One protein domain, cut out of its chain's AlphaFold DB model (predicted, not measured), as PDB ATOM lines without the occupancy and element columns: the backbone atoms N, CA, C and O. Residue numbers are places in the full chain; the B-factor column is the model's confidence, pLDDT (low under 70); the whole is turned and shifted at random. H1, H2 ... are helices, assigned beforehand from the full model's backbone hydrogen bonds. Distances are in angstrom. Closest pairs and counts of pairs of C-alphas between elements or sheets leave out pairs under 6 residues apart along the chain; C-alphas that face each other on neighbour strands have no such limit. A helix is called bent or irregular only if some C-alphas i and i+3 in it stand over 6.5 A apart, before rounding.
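Overview. This is residues 10 to 102 of the 104 residues of the protein "Os08g0169600 protein" of Oryza sativa subsp. japonica (UniProt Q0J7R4). Four helices, H1, H2, H4 and H5, follow one another in a row along the longest axis, each touching the next, with H4, the longest, in the middle part and H1 and H5 at the two ends. H3 and the short H6 lie on one side of this row, H3 near H2 and H4, and H6 packed on H4, while H4 and H5 meet near their ends as a V. The 93 printed residues hold six named helices, H1 to H6 in order, and no named strand; the class is all helix. The whole is elongated, spanning 46 by 24 by 21 A, and only just compact, close to loose, with a radius of gyration of the C-alphas of 14.5 A.

Along the chain. Find C-alpha 61 at (-25.869, 45.316, -28.759); from there H4, residues 61 to 76, runs 21.0 A to C-alpha 76 at (-35.683, 38.313, -45.992). H4 is neither bent nor irregular, but only just: C-alphas 63 and 66 are 6.5 A apart. H5, residues 78 to 91, covers 20.0 A, and H6, residues 97 to 102, covers 9.1 A. Going back, H3 is residues 46 to 54, 12.2 A, and H2 is residues 34 to 43, 14.8 A. H2 is only just irregular, with C-alphas 39 and 42 at 6.54 A. H1, residues 11 to 21, begins at C-alpha 11 at (-32.891, 71.534, -25.071) and covers 15.4 A.

Arrangement. Start at H4, the hub, which touches three helices. With residues 65 to 72 alone it touches H6, at a steep tilt of 54 degrees, the same way; the closest C-alphas, of Trp 68 and Trp 97, are 5.3 A apart. Its residues 69 to 73 alone touch residues 80 to 81 of H5, closest at the C-alphas of Thr 73 and Ala 81, 5.4 A, at a steep tilt of 50 degrees, opposite ways. Its residues 63 to 67 alone touch H2, closest at the C-alphas of Gln 38 and Val 63, 5.8 A, at a shallow tilt of 16 degrees, the same way. H3 is close to H4 but not clearly touching, with the C-alphas of Met 46 and Phe 71 closest at 7.1 A. H2 also touches H1, closest at the C-alphas of Met 20 and Ile 40, 5.8 A. H5 and H6 are apart. Every O i to N i+4 pair is within hydrogen-bond range in H1, H3, H5 and H6, against 4 of 6 in H2 and 10 of 12 in H4.

Size, cuts and confidence. Look for the two farthest C-alphas at Leu 11 and Met 90, 46.9 A apart. The printed part has no cut. The link from H1 to H2, residues 22 to 33, is long. Residues 89 to 94, of which 89 to 91 belong to H5, stand free. The mean pLDDT of the printed part is 91.0, and residue 94 is under 70.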
ATOM      1  N   SER A  10     -37.660  70.871 -24.219       94.50
ATOM      2  CA  SER A  10     -36.358  70.957 -23.555       94.50
ATOM      3  C   SER A  10     -35.234  71.005 -24.591       94.50
ATOM      4  O   SER A  10     -35.389  70.508 -25.708       94.50
ATOM      5  N   LEU A  11     -34.080  71.559 -24.211       95.12
ATOM      6  CA  LEU A  11     -32.891  71.534 -25.071       95.12
ATOM      7  C   LEU A  11     -32.492  70.101 -25.430       95.12
ATOM      8  O   LEU A  11     -32.198  69.825 -26.585       95.12
ATOM      9  N   LEU A  12     -32.587  69.175 -24.470       94.92
ATOM     10  CA  LEU A  12     -32.337  67.756 -24.710       94.92
ATOM     11  C   LEU A  12     -33.243  67.191 -25.812       94.92
ATOM     12  O   LEU A  12     -32.774  66.519 -26.724       94.92
ATOM     13  N   GLU A  13     -34.541  67.488 -25.752       94.64
ATOM     14  CA  GLU A  13     -35.501  67.022 -26.751       94.64
ATOM     15  C   GLU A  13     -35.237  67.640 -28.135       94.64
ATOM     16  O   GLU A  13     -35.366  66.955 -29.148       94.64
ATOM     17  N   LEU A  14     -34.813  68.908 -28.196       95.56
ATOM     18  CA  LEU A  14     -34.381  69.544 -29.446       95.56
ATOM     19  C   LEU A  14     -33.123  68.890 -30.027       95.56
ATOM     20  O   LEU A  14     -33.063  68.675 -31.239       95.56
ATOM     21  N   CYS A  15     -32.146  68.553 -29.182       95.07
ATOM     22  CA  CYS A  15     -30.932  67.857 -29.600       95.07
ATOM     23  C   CYS A  15     -31.269  66.484 -30.179       95.07
ATOM     24  O   CYS A  15     -30.849  66.191 -31.289       95.07
ATOM     25  N   ILE A  16     -32.101  65.690 -29.497       95.68
ATOM     26  CA  ILE A  16     -32.494  64.354 -29.969       95.68
ATOM     27  C   ILE A  16     -33.168  64.428 -31.341       95.68
ATOM     28  O   ILE A  16     -32.785  63.687 -32.243       95.68
ATOM     29  N   ARG A  17     -34.117  65.353 -31.532       95.59
ATOM     30  CA  ARG A  17     -34.791  65.536 -32.829       95.59
ATOM     31  C   ARG A  17     -33.820  65.947 -33.926       95.59
ATOM     32  O   ARG A  17     -33.801  65.334 -34.986       95.59
ATOM     33  N   THR A  18     -32.976  66.936 -33.641       96.32
ATOM     34  CA  THR A  18     -31.956  67.390 -34.590       96.32
ATOM     35  C   THR A  18     -31.012  66.250 -34.966       96.32
ATOM     36  O   THR A  18     -30.712  66.082 -36.143       96.32
ATOM     37  N   THR A  19     -30.575  65.439 -34.000       95.99
ATOM     38  CA  THR A  19     -29.724  64.273 -34.257       95.99
ATOM     39  C   THR A  19     -30.442  63.239 -35.117       95.99
ATOM     40  O   THR A  19     -29.855  62.774 -36.088       95.99
ATOM     41  N   MET A  20     -31.709  62.926 -34.824       95.39
ATOM     42  CA  MET A  20     -32.523  62.002 -35.626       95.39
ATOM     43  C   MET A  20     -32.643  62.449 -37.091       95.39
ATOM     44  O   MET A  20     -32.485  61.631 -37.996       95.39
ATOM     45  N   ASP A  21     -32.843  63.745 -37.337       94.90
ATOM     46  CA  ASP A  21     -32.933  64.308 -38.693       94.90
ATOM     47  C   ASP A  21     -31.581  64.305 -39.439       94.90
ATOM     48  O   ASP A  21     -31.526  64.419 -40.665       94.90
ATOM     49  N   ASN A  22     -30.477  64.164 -38.700       95.44
ATOM     50  CA  ASN A  22     -29.108  64.307 -39.187       95.44
ATOM     51  C   ASN A  22     -28.252  63.049 -38.959       95.44
ATOM     52  O   ASN A  22     -27.025  63.132 -38.994       95.44
ATOM     53  N   LEU A  23     -28.876  61.874 -38.797       95.02
ATOM     54  CA  LEU A  23     -28.190  60.600 -38.521       95.02
ATOM     55  C   LEU A  23     -27.098  60.239 -39.534       95.02
ATOM     56  O   LEU A  23     -26.105  59.620 -39.165       95.02
ATOM     57  N   ARG A  24     -27.219  60.700 -40.786       93.14
ATOM     58  CA  ARG A  24     -26.188  60.544 -41.828       93.14
ATOM     59  C   ARG A  24     -24.824  61.159 -41.476       93.14
ATOM     60  O   ARG A  24     -23.836  60.833 -42.119       93.14
ATOM     61  N   TYR A  25     -24.788  62.073 -40.505       94.26
ATOM     62  CA  TYR A  25     -23.575  62.729 -40.008       94.26
ATOM     63  C   TYR A  25     -23.093  62.157 -38.669       94.26
ATOM     64  O   TYR A  25     -22.061  62.589 -38.163       94.26
ATOM     65  N   VAL A  26     -23.837  61.216 -38.082       94.99
ATOM     66  CA  VAL A  26     -23.433  60.503 -36.867       94.99
ATOM     67  C   VAL A  26     -22.574  59.307 -37.278       94.99
ATOM     68  O   VAL A  26     -22.936  58.566 -38.201       94.99
ATOM     69  N   ASP A  27     -21.432  59.159 -36.610       95.58
ATOM     70  CA  ASP A  27     -20.411  58.158 -36.929       95.58
ATOM     71  C   ASP A  27     -19.962  57.413 -35.665       95.58
ATOM     72  O   ASP A  27     -20.347  56.273 -35.460       95.58
ATOM     73  N   ASN A  28     -19.257  58.072 -34.750       96.42
ATOM     74  CA  ASN A  28     -18.926  57.518 -33.437       96.42
ATOM     75  C   ASN A  28     -19.928  58.013 -32.376       96.42
ATOM     76  O   ASN A  28     -20.297  59.193 -32.380       96.42
ATOM     77  N   VAL A  29     -20.369  57.126 -31.477       96.38
ATOM     78  CA  VAL A  29     -21.244  57.477 -30.340       96.38
ATOM     79  C   VAL A  29     -20.680  57.059 -28.978       96.38
ATOM     80  O   VAL A  29     -21.427  56.943 -28.004       96.38
ATOM     81  N   ASP A  30     -19.367  56.851 -28.888       96.80
ATOM     82  CA  ASP A  30     -18.699  56.535 -27.629       96.80
ATOM     83  C   ASP A  30     -18.930  57.648 -26.598       96.80
ATOM     84  O   ASP A  30     -18.782  58.842 -26.867       96.80
ATOM     85  N   GLY A  31     -19.320  57.244 -25.388       95.29
ATOM     86  CA  GLY A  31     -19.628  58.160 -24.288       95.29
ATOM     87  C   GLY A  31     -21.040  58.757 -24.314       95.29
ATOM     88  O   GLY A  31     -21.391  59.485 -23.387       95.29
ATOM     89  N   VAL A  32     -21.872  58.440 -25.313       95.55
ATOM     90  CA  VAL A  32     -23.292  58.821 -25.304       95.55
ATOM     91  C   VAL A  32     -24.081  57.882 -24.390       95.55
ATOM     92  O   VAL A  32     -23.924  56.661 -24.423       95.55
ATOM     93  N   GLU A  33     -24.961  58.453 -23.570       95.44
ATOM     94  CA  GLU A  33     -25.792  57.691 -22.639       95.44
ATOM     95  C   GLU A  33     -26.719  56.708 -23.382       95.44
ATOM     96  O   GLU A  33     -27.349  57.028 -24.396       95.44
ATOM     97  N   MET A  34     -26.806  55.474 -22.875       95.51
ATOM     98  CA  MET A  34     -27.504  54.373 -23.551       95.51
ATOM     99  C   MET A  34     -29.013  54.622 -23.713       95.51
ATOM    100  O   MET A  34     -29.645  54.118 -24.642       95.51
ATOM    101  N   ASP A  35     -29.626  55.390 -22.819       95.15
ATOM    102  CA  ASP A  35     -31.024  55.813 -22.903       95.15
ATOM    103  C   ASP A  35     -31.261  56.824 -24.040       95.15
ATOM    104  O   ASP A  35     -32.287  56.747 -24.721       95.15
ATOM    105  N   LEU A  36     -30.301  57.710 -24.322       95.94
ATOM    106  CA  LEU A  36     -30.329  58.581 -25.499       95.94
ATOM    107  C   LEU A  36     -30.183  57.764 -26.783       95.94
ATOM    108  O   LEU A  36     -30.967  57.939 -27.719       95.94
ATOM    109  N   LEU A  37     -29.249  56.811 -26.811       96.47
ATOM    110  CA  LEU A  37     -29.055  55.921 -27.960       96.47
ATOM    111  C   LEU A  37     -30.300  55.081 -28.256       96.47
ATOM    112  O   LEU A  37     -30.685  54.940 -29.416       96.47
ATOM    113  N   GLN A  38     -31.007  54.608 -27.224       95.57
ATOM    114  CA  GLN A  38     -32.289  53.912 -27.377       95.57
ATOM    115  C   GLN A  38     -33.377  54.754 -28.045       95.57
ATOM    116  O   GLN A  38     -34.309  54.184 -28.612       95.57
ATOM    117  N   ARG A  39     -33.279  56.084 -27.977       95.60
ATOM    118  CA  ARG A  39     -34.223  57.012 -28.607       95.60
ATOM    119  C   ARG A  39     -33.781  57.432 -30.004       95.60
ATOM    120  O   ARG A  39     -34.636  57.714 -30.829       95.60
ATOM    121  N   ILE A  40     -32.476  57.469 -30.261       96.35
ATOM    122  CA  ILE A  40     -31.892  57.973 -31.509       96.35
ATOM    123  C   ILE A  40     -31.722  56.847 -32.540       96.35
ATOM    124  O   ILE A  40     -32.236  56.948 -33.653       96.35
ATOM    125  N   LEU A  41     -31.050  55.752 -32.167       95.66
ATOM    126  CA  LEU A  41     -30.658  54.680 -33.092       95.66
ATOM    127  C   LEU A  41     -31.826  53.967 -33.800       95.66
ATOM    128  O   LEU A  41     -31.642  53.568 -34.949       95.66
ATOM    129  N   PRO A  42     -33.038  53.824 -33.218       94.81
ATOM    130  CA  PRO A  42     -34.172  53.241 -33.944       94.81
ATOM    131  C   PRO A  42     -34.602  54.006 -35.202       94.81
ATOM    132  O   PRO A  42     -35.359  53.467 -36.008       94.81
ATOM    133  N   HIS A  43     -34.143  55.249 -35.367       94.62
ATOM    134  CA  HIS A  43     -34.415  56.071 -36.543       94.62
ATOM    135  C   HIS A  43     -33.334  55.952 -37.628       94.62
ATOM    136  O   HIS A  43     -33.500  56.517 -38.709       94.62
ATOM    137  N   CYS A  44     -32.254  55.205 -37.372       94.00
ATOM    138  CA  CYS A  44     -31.215  54.949 -38.362       94.00
ATOM    139  C   CYS A  44     -31.767  54.151 -39.541       94.00
ATOM    140  O   CYS A  44     -32.537  53.197 -39.382       94.00
ATOM    141  N   LYS A  45     -31.300  54.498 -40.742       92.53
ATOM    142  CA  LYS A  45     -31.304  53.545 -41.850       92.53
ATOM    143  C   LYS A  45     -30.255  52.473 -41.579       92.53
ATOM    144  O   LYS A  45     -29.381  52.640 -40.731       92.53
ATOM    145  N   MET A  46     -30.340  51.380 -42.319       91.43
ATOM    146  CA  MET A  46     -29.398  50.278 -42.184       91.43
ATOM    147  C   MET A  46     -27.954  50.745 -42.399       91.43
ATOM    148  O   MET A  46     -27.101  50.441 -41.581       91.43
ATOM    149  N   GLU A  47     -27.700  51.564 -43.425       92.00
ATOM    150  CA  GLU A  47     -26.363  52.085 -43.733       92.00
ATOM    151  C   GLU A  47     -25.822  52.990 -42.617       92.00
ATOM    152  O   GLU A  47     -24.628  52.971 -42.316       92.00
ATOM    153  N   ASP A  48     -26.708  53.765 -41.983       94.28
ATOM    154  CA  ASP A  48     -26.357  54.603 -40.837       94.28
ATOM    155  C   ASP A  48     -26.019  53.749 -39.614       94.28
ATOM    156  O   ASP A  48     -25.029  54.018 -38.941       94.28
ATOM    157  N   LEU A  49     -26.790  52.689 -39.359       94.93
ATOM    158  CA  LEU A  49     -26.533  51.781 -38.245       94.93
ATOM    159  C   LEU A  49     -25.227  50.994 -38.437       94.93
ATOM    160  O   LEU A  49     -24.451  50.886 -37.490       94.93
ATOM    161  N   THR A  50     -24.955  50.502 -39.654       92.88
ATOM    162  CA  THR A  50     -23.689  49.831 -39.995       92.88
ATOM    163  C   THR A  50     -22.506  50.745 -39.725       92.88
ATOM    164  O   THR A  50     -21.549  50.339 -39.069       92.88
ATOM    165  N   ARG A  51     -22.575  51.984 -40.225       94.61
ATOM    166  CA  ARG A  51     -21.518  52.977 -40.042       94.61
ATOM    167  C   ARG A  51     -21.296  53.270 -38.559       94.61
ATOM    168  O   ARG A  51     -20.154  53.230 -38.116       94.61
ATOM    169  N   ILE A  52     -22.370  53.501 -37.801       95.79
ATOM    170  CA  ILE A  52     -22.262  53.813 -36.374       95.79
ATOM    171  C   ILE A  52     -21.601  52.673 -35.603       95.79
ATOM    172  O   ILE A  52     -20.663  52.900 -34.845       95.79
ATOM    173  N   GLU A  53     -22.036  51.433 -35.829       93.50
ATOM    174  CA  GLU A  53     -21.433  50.285 -35.153       93.50
ATOM    175  C   GLU A  53     -19.993  49.993 -35.578       93.50
ATOM    176  O   GLU A  53     -19.246  49.427 -34.792       93.50
ATOM    177  N   ASN A  54     -19.602  50.311 -36.813       93.51
ATOM    178  CA  ASN A  54     -18.229  50.082 -37.271       93.51
ATOM    179  C   ASN A  54     -17.234  51.098 -36.702       93.51
ATOM    180  O   ASN A  54     -16.041  50.816 -36.686       93.51
ATOM    181  N   ASN A  55     -17.713  52.264 -36.263       95.93
ATOM    182  CA  ASN A  55     -16.879  53.359 -35.770       95.93
ATOM    183  C   ASN A  55     -17.060  53.632 -34.269       95.93
ATOM    184  O   ASN A  55     -16.584  54.656 -33.786       95.93
ATOM    185  N   THR A  56     -17.762  52.762 -33.539       95.92
ATOM    186  CA  THR A  56     -18.041  52.904 -32.102       95.92
ATOM    187  C   THR A  56     -17.510  51.686 -31.355       95.92
ATOM    188  O   THR A  56     -17.862  50.558 -31.696       95.92
ATOM    189  N   GLU A  57     -16.698  51.908 -30.321       95.39
ATOM    190  CA  GLU A  57     -16.081  50.829 -29.536       95.39
ATOM    191  C   GLU A  57     -17.016  50.293 -28.439       95.39
ATOM    192  O   GLU A  57     -16.957  49.116 -28.073       95.39
ATOM    193  N   MET A  58     -17.896  51.139 -27.890       95.00
ATOM    194  CA  MET A  58     -18.841  50.728 -26.853       95.00
ATOM    195  C   MET A  58     -19.859  49.697 -27.359       95.00
ATOM    196  O   MET A  58     -20.308  49.724 -28.505       95.00
ATOM    197  N   ASP A  59     -20.290  48.797 -26.470       93.63
ATOM    198  CA  ASP A  59     -21.255  47.760 -26.835       93.63
ATOM    199  C   ASP A  59     -22.660  48.336 -27.076       93.63
ATOM    200  O   ASP A  59     -23.407  48.642 -26.143       93.63
ATOM    201  N   LEU A  60     -23.033  48.440 -28.352       95.08
ATOM    202  CA  LEU A  60     -24.353  48.895 -28.795       95.08
ATOM    203  C   LEU A  60     -25.396  47.769 -28.883       95.08
ATOM    204  O   LEU A  60     -26.583  48.054 -29.076       95.08
ATOM    205  N   THR A  61     -24.997  46.506 -28.669       92.21
ATOM    206  CA  THR A  61     -25.869  45.316 -28.759       92.21
ATOM    207  C   THR A  61     -27.206  45.467 -28.011       92.21
ATOM    208  O   THR A  61     -28.231  45.077 -28.578       92.21
ATOM    209  N   PRO A  62     -27.281  46.080 -26.804       91.93
ATOM    210  CA  PRO A  62     -28.555  46.279 -26.100       91.93
ATOM    211  C   PRO A  62     -29.612  47.064 -26.894       91.93
ATOM    212  O   PRO A  62     -30.814  46.924 -26.651       91.93
ATOM    213  N   VAL A  63     -29.183  47.896 -27.845       93.64
ATOM    214  CA  VAL A  63     -30.068  48.720 -28.677       93.64
ATOM    215  C   VAL A  63     -30.162  48.185 -30.089       93.64
ATOM    216  O   VAL A  63     -31.256  48.178 -30.650       93.64
ATOM    217  N   THR A  64     -29.047  47.757 -30.669       93.93
ATOM    218  CA  THR A  64     -28.959  47.511 -32.106       93.93
ATOM    219  C   THR A  64     -29.350  46.101 -32.504       93.93
ATOM    220  O   THR A  64     -29.879  45.926 -33.597       93.93
ATOM    221  N   ASP A  65     -29.220  45.105 -31.624       91.45
ATOM    222  CA  ASP A  65     -29.534  43.710 -31.960       91.45
ATOM    223  C   ASP A  65     -31.001  43.540 -32.405       91.45
ATOM    224  O   ASP A  65     -31.304  42.940 -33.440       91.45
ATOM    225  N   LYS A  66     -31.927  44.209 -31.700       91.48
ATOM    226  CA  LYS A  66     -33.345  44.286 -32.093       91.48
ATOM    227  C   LYS A  66     -33.557  45.003 -33.431       91.48
ATOM    228  O   LYS A  66     -34.475  44.642 -34.165       91.48
ATOM    229  N   LEU A  67     -32.742  46.008 -33.756       93.65
ATOM    230  CA  LEU A  67     -32.843  46.756 -35.013       93.65
ATOM    231  C   LEU A  67     -32.351  45.903 -36.181       93.65
ATOM    232  O   LEU A  67     -33.040  45.801 -37.192       93.65
ATOM    233  N   TRP A  68     -31.231  45.209 -36.010       93.35
ATOM    234  CA  TRP A  68     -30.714  44.257 -36.985       93.35
ATOM    235  C   TRP A  68     -31.687  43.110 -37.253       93.35
ATOM    236  O   TRP A  68     -31.937  42.789 -38.414       93.35
ATOM    237  N   LYS A  69     -32.340  42.567 -36.217       91.12
ATOM    238  CA  LYS A  69     -33.432  41.597 -36.399       91.12
ATOM    239  C   LYS A  69     -34.568  42.158 -37.257       91.12
ATOM    240  O   LYS A  69     -35.093  41.455 -38.123       91.12
ATOM    241  N   LEU A  70     -34.962  43.415 -37.032       91.87
ATOM    242  CA  LEU A  70     -35.992  44.079 -37.834       91.87
ATOM    243  C   LEU A  70     -35.538  44.288 -39.282       91.87
ATOM    244  O   LEU A  70     -36.332  44.047 -40.191       91.87
ATOM    245  N   PHE A  71     -34.285  44.684 -39.518       91.17
ATOM    246  CA  PHE A  71     -33.733  44.806 -40.871       91.17
ATOM    247  C   PHE A  71     -33.698  43.462 -41.594       91.17
ATOM    248  O   PHE A  71     -34.195  43.369 -42.715       91.17
ATOM    249  N   TYR A  72     -33.215  42.411 -40.932       90.12
ATOM    250  CA  TYR A  72     -33.205  41.056 -41.475       90.12
ATOM    251  C   TYR A  72     -34.624  40.590 -41.829       90.12
ATOM    252  O   TYR A  72     -34.880  40.138 -42.941       90.12
ATOM    253  N   THR A  73     -35.578  40.778 -40.914       91.72
ATOM    254  CA  THR A  73     -36.988  40.415 -41.129       91.72
ATOM    255  C   THR A  73     -37.601  41.186 -42.298       91.72
ATOM    256  O   THR A  73     -38.319  40.607 -43.108       91.72
ATOM    257  N   ARG A  74     -37.304  42.485 -42.430       90.80
ATOM    258  CA  ARG A  74     -37.787  43.309 -43.548       90.80
ATOM    259  C   ARG A  74     -37.187  42.894 -44.890       90.80
ATOM    260  O   ARG A  74     -37.886  42.968 -45.893       90.80
ATOM    261  N   GLN A  75     -35.918  42.490 -44.918       89.10
ATOM    262  CA  GLN A  75     -35.233  42.133 -46.159       89.10
ATOM    263  C   GLN A  75     -35.530  40.699 -46.614       89.10
ATOM    264  O   GLN A  75     -35.699  40.470 -47.807       89.10
ATOM    265  N   PHE A  76     -35.584  39.744 -45.683       90.24
ATOM    266  CA  PHE A  76     -35.683  38.313 -45.992       90.24
ATOM    267  C   PHE A  76     -37.036  37.693 -45.630       90.24
ATOM    268  O   PHE A  76     -37.291  36.547 -45.994       90.24
ATOM    269  N   GLY A  77     -37.905  38.418 -44.930       91.85
ATOM    270  CA  GLY A  77     -39.191  37.917 -44.454       91.85
ATOM    271  C   GLY A  77     -39.123  37.260 -43.072       91.85
ATOM    272  O   GLY A  77     -38.071  36.839 -42.581       91.85
ATOM    273  N   GLU A  78     -40.290  37.172 -42.434       91.63
ATOM    274  CA  GLU A  78     -40.447  36.667 -41.066       91.63
ATOM    275  C   GLU A  78     -40.108  35.178 -40.934       91.63
ATOM    276  O   GLU A  78     -39.466  34.775 -39.964       91.63
ATOM    277  N   GLU A  79     -40.462  34.360 -41.927       91.02
ATOM    278  CA  GLU A  79     -40.151  32.926 -41.918       91.02
ATOM    279  C   GLU A  79     -38.640  32.676 -41.851       91.02
ATOM    280  O   GLU A  79     -38.178  31.882 -41.028       91.02
ATOM    281  N   ASN A  80     -37.861  33.403 -42.657       89.57
ATOM    282  CA  ASN A  80     -36.403  33.303 -42.659       89.57
ATOM    283  C   ASN A  80     -35.809  33.790 -41.333       89.57
ATOM    284  O   ASN A  80     -34.960  33.110 -40.755       89.57
ATOM    285  N   ALA A  81     -36.296  34.913 -40.795       89.67
ATOM    286  CA  ALA A  81     -35.867  35.400 -39.485       89.67
ATOM    287  C   ALA A  81     -36.136  34.367 -38.372       89.67
ATOM    288  O   ALA A  81     -35.266  34.098 -37.541       89.67
ATOM    289  N   ASN A  82     -37.305  33.721 -38.382       89.83
ATOM    290  CA  ASN A  82     -37.656  32.678 -37.418       89.83
ATOM    291  C   ASN A  82     -36.783  31.426 -37.567       89.83
ATOM    292  O   ASN A  82     -36.385  30.831 -36.561       89.83
ATOM    293  N   GLN A  83     -36.428  31.037 -38.796       90.19
ATOM    294  CA  GLN A  83     -35.476  29.947 -39.025       90.19
ATOM    295  C   GLN A  83     -34.094  30.268 -38.451       90.19
ATOM    296  O   GLN A  83     -33.488  29.400 -37.821       90.19
ATOM    297  N   VAL A  84     -33.611  31.500 -38.622       87.43
ATOM    298  CA  VAL A  84     -32.339  31.952 -38.043       87.43
ATOM    299  C   VAL A  84     -32.393  31.910 -36.518       87.43
ATOM    300  O   VAL A  84     -31.544  31.259 -35.914       87.43
ATOM    301  N   VAL A  85     -33.433  32.471 -35.889       86.17
ATOM    302  CA  VAL A  85     -33.637  32.389 -34.427       86.17
ATOM    303  C   VAL A  85     -33.624  30.939 -33.946       86.17
ATOM    304  O   VAL A  85     -32.956  30.612 -32.965       86.17
ATOM    305  N   LYS A  86     -34.324  30.045 -34.656       87.13
ATOM    306  CA  LYS A  86     -34.354  28.619 -34.325       87.13
ATOM    307  C   LYS A  86     -32.953  28.011 -34.399       87.13
ATOM    308  O   LYS A  86     -32.544  27.334 -33.461       87.13
ATOM    309  N   ARG A  87     -32.190  28.280 -35.464       86.30
ATOM    310  CA  ARG A  87     -30.801  27.805 -35.609       86.30
ATOM    311  C   ARG A  87     -29.895  28.328 -34.496       86.30
ATOM    312  O   ARG A  87     -29.168  27.531 -33.916       86.30
ATOM    313  N   MET A  88     -29.997  29.610 -34.147       84.30
ATOM    314  CA  MET A  88     -29.235  30.217 -33.048       84.30
ATOM    315  C   MET A  88     -29.560  29.565 -31.700       84.30
ATOM    316  O   MET A  88     -28.664  29.257 -30.920       84.30
ATOM    317  N   SER A  89     -30.843  29.294 -31.440       82.61
ATOM    318  CA  SER A  89     -31.263  28.620 -30.208       82.61
ATOM    319  C   SER A  89     -30.727  27.188 -30.104       82.61
ATOM    320  O   SER A  89     -30.392  26.741 -29.013       82.61
ATOM    321  N   MET A  90     -30.603  26.485 -31.237       83.48
ATOM    322  CA  MET A  90     -30.092  25.112 -31.285       83.48
ATOM    323  C   MET A  90     -28.566  25.044 -31.182       83.48
ATOM    324  O   MET A  90     -28.047  24.092 -30.610       83.48
ATOM    325  N   SER A  91     -27.840  26.022 -31.730       81.45
ATOM    326  CA  SER A  91     -26.374  26.034 -31.666       81.45
ATOM    327  C   SER A  91     -25.833  26.497 -30.313       81.45
ATOM    328  O   SER A  91     -24.655  26.297 -30.031       81.45
ATOM    329  N   GLY A  92     -26.660  27.152 -29.486       73.64
ATOM    330  CA  GLY A  92     -26.231  27.768 -28.227       73.64
ATOM    331  C   GLY A  92     -25.286  28.963 -28.415       73.64
ATOM    332  O   GLY A  92     -24.840  29.558 -27.435       73.64
ATOM    333  N   ALA A  93     -24.988  29.336 -29.660       70.56
ATOM    334  CA  ALA A  93     -24.109  30.444 -29.979       70.56
ATOM    335  C   ALA A  93     -24.895  31.760 -29.991       70.56
ATOM    336  O   ALA A  93     -25.949  31.890 -30.619       70.56
ATOM    337  N   ARG A  94     -24.359  32.760 -29.287       69.31
ATOM    338  CA  ARG A  94     -24.858  34.137 -29.321       69.31
ATOM    339  C   ARG A  94     -24.251  34.846 -30.529       69.31
ATOM    340  O   ARG A  94     -23.183  35.434 -30.412       69.31
ATOM    341  N   TYR A  95     -24.907  34.755 -31.680       71.17
ATOM    342  CA  TYR A  95     -24.566  35.604 -32.826       71.17
ATOM    343  C   TYR A  95     -25.201  36.979 -32.659       71.17
ATOM    344  O   TYR A  95     -26.310  37.074 -32.128       71.17
ATOM    345  N   LYS A  96     -24.533  38.029 -33.139       79.80
ATOM    346  CA  LYS A  96     -25.200  39.312 -33.352       79.80
ATOM    347  C   LYS A  96     -25.961  39.234 -34.669       79.80
ATOM    348  O   LYS A  96     -25.478  38.657 -35.643       79.80
ATOM    349  N   TRP A  97     -27.144  39.839 -34.735       82.90
ATOM    350  CA  TRP A  97     -27.896  39.886 -35.997       82.90
ATOM    351  C   TRP A  97     -27.148  40.608 -37.124       82.90
ATOM    352  O   TRP A  97     -27.388  40.303 -38.290       82.90
ATOM    353  N   LYS A  98     -26.223  41.515 -36.787       82.10
ATOM    354  CA  LYS A  98     -25.311  42.141 -37.750       82.10
ATOM    355  C   LYS A  98     -24.422  41.119 -38.459       82.10
ATOM    356  O   LYS A  98     -24.363  41.128 -39.682       82.10
ATOM    357  N   ASP A  99     -23.816  40.191 -37.716       82.18
ATOM    358  CA  ASP A  99     -22.929  39.169 -38.289       82.18
ATOM    359  C   ASP A  99     -23.680  38.305 -39.313       82.18
ATOM    360  O   ASP A  99     -23.151  37.941 -40.355       82.18
ATOM    361  N   LEU A 100     -24.955  38.014 -39.046       80.05
ATOM    362  CA  LEU A 100     -25.828  37.258 -39.950       80.05
ATOM    363  C   LEU A 100     -26.222  38.044 -41.205       80.05
ATOM    364  O   LEU A 100     -26.652  37.450 -42.193       80.05
ATOM    365  N   PHE A 101     -26.124  39.367 -41.145       75.19
ATOM    366  CA  PHE A 101     -26.447  40.264 -42.241       75.19
ATOM    367  C   PHE A 101     -25.263  40.446 -43.202       75.19
ATOM    368  O   PHE A 101     -25.474  40.539 -44.412       75.19
ATOM    369  N   ASP A 102     -24.035  40.444 -42.674       72.12
ATOM    370  CA  ASP A 102     -22.802  40.597 -43.455       72.12
ATOM    371  C   ASP A 102     -22.413  39.322 -44.234       72.12
ATOM    372  O   ASP A 102     -21.686  39.406 -45.222       72.12
TER     373      ASP A 102